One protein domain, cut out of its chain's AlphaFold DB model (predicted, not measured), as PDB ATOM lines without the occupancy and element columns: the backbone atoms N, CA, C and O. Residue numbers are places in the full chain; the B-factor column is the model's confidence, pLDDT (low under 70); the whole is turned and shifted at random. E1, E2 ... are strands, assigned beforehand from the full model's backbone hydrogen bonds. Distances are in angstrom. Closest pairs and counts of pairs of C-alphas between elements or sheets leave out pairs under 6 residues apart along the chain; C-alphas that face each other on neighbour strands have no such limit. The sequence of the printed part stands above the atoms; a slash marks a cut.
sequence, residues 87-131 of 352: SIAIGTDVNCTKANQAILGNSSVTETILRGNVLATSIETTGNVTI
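This is residues 87 to 131 of the 352 residues of an uncharacterized protein of Candidatus Methanofastidiosum sp (UniProt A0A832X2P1). Little regular structure is present: two very short strands, E1 and E2, lie side by side with a loop from the one to the other, and a long strand-less tail winds away from them, its residues 115 to 131 standing free. The printed part has 45 residues with two named strands, E1 then E2, in one parallel sheet, and no named helix. Its class is all strand, though the named elements hold only 6 residues. The whole is loose, with a radius of gyration of the C-alphas of 11.7 A, and spans 28 by 23 by 23 A.

E1 is residues 88 to 90, 6.4 A from first to last C-alpha, beginning at C-alpha 88 (204.127, 148.596, 109.645). E2 is residues 102 to 104, 6.7 A long, ending at C-alpha 104 (200.370, 142.036, 106.553).

E1 and E2 are parallel neighbours, 4 degrees between their directions. C-alphas 88 and 102 face each other at 4.7 A. N 103 and O 88, 2.8 A apart, are within hydrogen-bond range.

The C-alphas farthest apart, of Ala 99 and Ile 131, are 29.0 A apart. The printed part has no cut. The link from E1 to E2 is long, 11 residues. No printed residue is under 70 in pLDDT.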
ATOM      1  N   SER A  87     206.096 150.337 113.738       86.69
ATOM      2  CA  SER A  87     205.133 149.351 113.245       86.69
ATOM      3  C   SER A  87     204.793 149.623 111.788       86.69
ATOM      4  O   SER A  87     204.808 150.769 111.341       86.69
ATOM      5  N   ILE A  88     204.493 148.559 111.056       90.44
ATOM      6  CA  ILE A  88     204.127 148.596 109.645       90.44
ATOM      7  C   ILE A  88     202.808 147.839 109.516       90.44
ATOM      8  O   ILE A  88     202.739 146.659 109.846       90.44
ATOM      9  N   ALA A  89     201.764 148.514 109.044       88.69
ATOM     10  CA  ALA A  89     200.502 147.895 108.656       88.69
ATOM     11  C   ALA A  89     200.346 148.044 107.145       88.69
ATOM     12  O   ALA A  89     200.365 149.162 106.631       88.69
ATOM     13  N   ILE A  90     200.218 146.927 106.432       89.00
ATOM     14  CA  ILE A  90     200.007 146.921 104.982       89.00
ATOM     15  C   ILE A  90     198.755 146.096 104.681       89.00
ATOM     16  O   ILE A  90     198.691 144.911 105.013       89.00
ATOM     17  N   GLY A  91     197.776 146.740 104.041       84.81
ATOM     18  CA  GLY A  91     196.511 146.145 103.603       84.81
ATOM     19  C   GLY A  91     195.284 146.989 103.971       84.81
ATOM     20  O   GLY A  91     195.365 147.893 104.802       84.81
ATOM     21  N   THR A  92     194.143 146.683 103.350       83.00
ATOM     22  CA  THR A  92     192.840 147.287 103.682       83.00
ATOM     23  C   THR A  92     192.402 146.853 105.078       83.00
ATOM     24  O   THR A  92     192.458 145.667 105.395       83.00
ATOM     25  N   ASP A  93     191.979 147.805 105.914       82.75
ATOM     26  CA  ASP A  93     191.516 147.563 107.291       82.75
ATOM     27  C   ASP A  93     192.522 146.803 108.175       82.75
ATOM     28  O   ASP A  93     192.154 145.997 109.036       82.75
ATOM     29  N   VAL A  94     193.815 147.050 107.959       84.81
ATOM     30  CA  VAL A  94     194.897 146.512 108.787       84.81
ATOM     31  C   VAL A  94     195.300 147.555 109.817       84.81
ATOM     32  O   VAL A  94     195.713 148.657 109.467       84.81
ATOM     33  N   ASN A  95     195.217 147.199 111.098       83.25
ATOM     34  CA  ASN A  95     195.567 148.086 112.202       83.25
ATOM     35  C   ASN A  95     196.581 147.409 113.119       83.25
ATOM     36  O   ASN A  95     196.308 146.334 113.656       83.25
ATOM     37  N   CYS A  96     197.730 148.049 113.345       84.06
ATOM     38  CA  CYS A  96     198.646 147.625 114.401       84.06
ATOM     39  C   CYS A  96     197.922 147.676 115.751       84.06
ATOM     40  O   CYS A  96     197.306 148.683 116.100       84.06
ATOM     41  N   THR A  97     198.008 146.593 116.518       81.56
ATOM     42  CA  THR A  97     197.368 146.500 117.844       81.56
ATOM     43  C   THR A  97     198.356 146.763 118.977       81.56
ATOM     44  O   THR A  97     197.951 146.984 120.118       81.56
ATOM     45  N   LYS A  98     199.659 146.734 118.671       80.88
ATOM     46  CA  LYS A  98     200.778 146.931 119.598       80.88
ATOM     47  C   LYS A  98     201.921 147.664 118.881       80.88
ATOM     48  O   LYS A  98     201.958 147.699 117.653       80.88
ATOM     49  N   ALA A  99     202.851 148.237 119.646       80.75
ATOM     50  CA  ALA A  99     204.092 148.796 119.105       80.75
ATOM     51  C   ALA A  99     205.040 147.692 118.591       80.75
ATOM     52  O   ALA A  99     204.964 146.551 119.048       80.75
ATOM     53  N   ASN A 100     205.957 148.053 117.685       83.44
ATOM     54  CA  ASN A 100     206.914 147.169 117.001       83.44
ATOM     55  C   ASN A 100     206.262 145.982 116.266       83.44
ATOM     56  O   ASN A 100     206.796 144.874 116.265       83.44
ATOM     57  N   GLN A 101     205.090 146.197 115.666       87.25
ATOM     58  CA  GLN A 101     204.352 145.147 114.970       87.25
ATOM     59  C   GLN A 101     204.407 145.350 113.453       87.25
ATOM     60  O   GLN A 101     204.049 146.413 112.952       87.25
ATOM     61  N   ALA A 102     204.789 144.315 112.710       90.88
ATOM     62  CA  ALA A 102     204.521 144.239 111.278       90.88
ATOM     63  C   ALA A 102     203.259 143.391 111.067       90.88
ATOM     64  O   ALA A 102     203.239 142.220 111.439       90.88
ATOM     65  N   ILE A 103     202.201 143.984 110.511       88.50
ATOM     66  CA  ILE A 103     200.985 143.270 110.113       88.50
ATOM     67  C   ILE A 103     200.824 143.358 108.598       88.50
ATOM     68  O   ILE A 103     200.823 144.447 108.019       88.50
ATOM     69  N   LEU A 104     200.651 142.195 107.974       90.81
ATOM     70  CA  LEU A 104     200.370 142.036 106.553       90.81
ATOM     71  C   LEU A 104     198.987 141.393 106.410       90.81
ATOM     72  O   LEU A 104     198.857 140.172 106.507       90.81
ATOM     73  N   GLY A 105     197.960 142.222 106.217       89.25
ATOM     74  CA  GLY A 105     196.573 141.774 106.077       89.25
ATOM     75  C   GLY A 105     195.764 141.639 107.375       89.25
ATOM     76  O   GLY A 105     196.232 141.926 108.474       89.25
ATOM     77  N   ASN A 106     194.503 141.234 107.228       88.62
ATOM     78  CA  ASN A 106     193.568 140.929 108.316       88.62
ATOM     79  C   ASN A 106     192.839 139.600 108.018       88.62
ATOM     80  O   ASN A 106     193.209 138.893 107.084       88.62
ATOM     81  N   SER A 107     191.792 139.252 108.775       87.50
ATOM     82  CA  SER A 107     191.051 137.990 108.591       87.50
ATOM     83  C   SER A 107     190.356 137.834 107.232       87.50
ATOM     84  O   SER A 107     189.969 136.721 106.889       87.50
ATOM     85  N   SER A 108     190.183 138.913 106.461       87.88
ATOM     86  CA  SER A 108     189.632 138.858 105.100       87.88
ATOM     87  C   SER A 108     190.685 138.553 104.029       87.88
ATOM     88  O   SER A 108     190.332 138.210 102.901       87.88
ATOM     89  N   VAL A 109     191.977 138.652 104.363       87.25
ATOM     90  CA  VAL A 109     193.064 138.358 103.427       87.25
ATOM     91  C   VAL A 109     193.172 136.852 103.225       87.25
ATOM     92  O   VAL A 109     193.410 136.096 104.161       87.25
ATOM     93  N   THR A 110     192.996 136.421 101.978       90.75
ATOM     94  CA  THR A 110     193.061 135.004 101.592       90.75
ATOM     95  C   THR A 110     194.499 134.510 101.430       90.75
ATOM     96  O   THR A 110     194.775 133.340 101.670       90.75
ATOM     97  N   GLU A 111     195.421 135.392 101.034       90.00
ATOM     98  CA  GLU A 111     196.812 135.037 100.761       90.00
ATOM     99  C   GLU A 111     197.757 136.212 101.056       90.00
ATOM    100  O   GLU A 111     197.517 137.341 100.626       90.00
ATOM    101  N   THR A 112     198.865 135.923 101.743       88.38
ATOM    102  CA  THR A 112     200.002 136.839 101.907       88.38
ATOM    103  C   THR A 112     201.232 136.182 101.292       88.38
ATOM    104  O   THR A 112     201.726 135.181 101.809       88.38
ATOM    105  N   ILE A 113     201.750 136.748 100.199       90.75
ATOM    106  CA  ILE A 113     202.937 136.225  99.511       90.75
ATOM    107  C   ILE A 113     204.164 137.056  99.895       90.75
ATOM    108  O   ILE A 113     204.257 138.236  99.557       90.75
ATOM    109  N   LEU A 114     205.142 136.417 100.535       89.00
ATOM    110  CA  LEU A 114     206.478 136.971 100.758       89.00
ATOM    111  C   LEU A 114     207.456 136.323  99.777       89.00
ATOM    112  O   LEU A 114     207.535 135.100  99.694       89.00
ATOM    113  N   ARG A 115     208.190 137.132  99.007       91.56
ATOM    114  CA  ARG A 115     209.190 136.652  98.037       91.56
ATOM    115  C   ARG A 115     210.603 136.911  98.560       91.56
ATOM    116  O   ARG A 115     210.851 137.950  99.161       91.56
ATOM    117  N   GLY A 116     211.524 135.996  98.264       92.94
ATOM    118  CA  GLY A 116     212.921 136.068  98.704       92.94
ATOM    119  C   GLY A 116     213.168 135.374 100.045       92.94
ATOM    120  O   GLY A 116     212.387 134.522 100.466       92.94
ATOM    121  N   ASN A 117     214.274 135.728 100.701       86.50
ATOM    122  CA  ASN A 117     214.651 135.145 101.988       86.50
ATOM    123  C   ASN A 117     213.870 135.819 103.122       86.50
ATOM    124  O   ASN A 117     214.020 137.020 103.348       86.50
ATOM    125  N   VAL A 118     213.077 135.041 103.859       89.38
ATOM    126  CA  VAL A 118     212.414 135.486 105.090       89.38
ATOM    127  C   VAL A 118     213.220 134.966 106.276       89.38
ATOM    128  O   VAL A 118     213.217 133.771 106.558       89.38
ATOM    129  N   LEU A 119     213.937 135.859 106.957       89.00
ATOM    130  CA  LEU A 119     214.654 135.530 108.186       89.00
ATOM    131  C   LEU A 119     213.720 135.737 109.383       89.00
ATOM    132  O   LEU A 119     213.282 136.858 109.636       89.00
ATOM    133  N   ALA A 120     213.441 134.668 110.125       87.12
ATOM    134  CA  ALA A 120     212.662 134.714 111.356       87.12
ATOM    135  C   ALA A 120     213.388 133.936 112.457       87.12
ATOM    136  O   ALA A 120     213.815 132.805 112.241       87.12
ATOM    137  N   THR A 121     213.522 134.538 113.640       89.81
ATOM    138  CA  THR A 121     214.116 133.872 114.813       89.81
ATOM    139  C   THR A 121     213.165 132.835 115.411       89.81
ATOM    140  O   THR A 121     213.603 131.799 115.901       89.81
ATOM    141  N   SER A 122     211.859 133.103 115.357       87.44
ATOM    142  CA  SER A 122     210.794 132.183 115.750       87.44
ATOM    143  C   SER A 122     209.563 132.391 114.866       87.44
ATOM    144  O   SER A 122     209.322 133.491 114.364       87.44
ATOM    145  N   ILE A 123     208.794 131.320 114.656       88.38
ATOM    146  CA  ILE A 123     207.508 131.344 113.950       88.38
ATOM    147  C   ILE A 123     206.497 130.633 114.846       88.38
ATOM    148  O   ILE A 123     206.650 129.448 115.134       88.38
ATOM    149  N   GLU A 124     205.471 131.356 115.280       89.56
ATOM    150  CA  GLU A 124     204.342 130.810 116.033       89.56
ATOM    151  C   GLU A 124     203.083 130.904 115.172       89.56
ATOM    152  O   GLU A 124     202.777 131.961 114.618       89.56
ATOM    153  N   THR A 125     202.346 129.800 115.047       89.50
ATOM    154  CA  THR A 125     201.098 129.747 114.278       89.50
ATOM    155  C   THR A 125     199.987 129.130 115.114       89.50
ATOM    156  O   THR A 125     200.199 128.178 115.858       89.50
ATOM    157  N   THR A 126     198.770 129.649 114.971       88.81
ATOM    158  CA  THR A 126     197.565 129.080 115.600       88.81
ATOM    159  C   THR A 126     196.870 128.032 114.725       88.81
ATOM    160  O   THR A 126     195.864 127.460 115.133       88.81
ATOM    161  N   GLY A 127     197.400 127.771 113.525       88.75
ATOM    162  CA  GLY A 127     196.882 126.797 112.566       88.75
ATOM    163  C   GLY A 127     197.978 125.917 111.962       88.75
ATOM    164  O   GLY A 127     199.134 125.954 112.388       88.75
ATOM    165  N   ASN A 128     197.597 125.134 110.951       85.62
ATOM    166  CA  ASN A 128     198.497 124.212 110.260       85.62
ATOM    167  C   ASN A 128     199.575 124.972 109.471       85.62
ATOM    168  O   ASN A 128     199.260 125.869 108.690       85.62
ATOM    169  N   VAL A 129     200.834 124.554 109.614       87.44
ATOM    170  CA  VAL A 129     201.953 125.035 108.794       87.44
ATOM    171  C   VAL A 129     202.265 123.991 107.734       87.44
ATOM    172  O   VAL A 129     202.587 122.852 108.060       87.44
ATOM    173  N   THR A 130     202.194 124.379 106.462       83.00
ATOM    174  CA  THR A 130     202.666 123.544 105.350       83.00
ATOM    175  C   THR A 130     203.930 124.168 104.778       83.00
ATOM    176  O   THR A 130     203.876 125.229 104.162       83.00
ATOM    177  N   ILE A 131     205.074 123.517 104.984       84.69
ATOM    178  CA  ILE A 131     206.354 123.934 104.405       84.69
ATOM    179  C   ILE A 131     206.562 123.123 103.133       84.69
ATOM    180  O   ILE A 131     206.760 121.911 103.184       84.69
TER     181      ILE A 131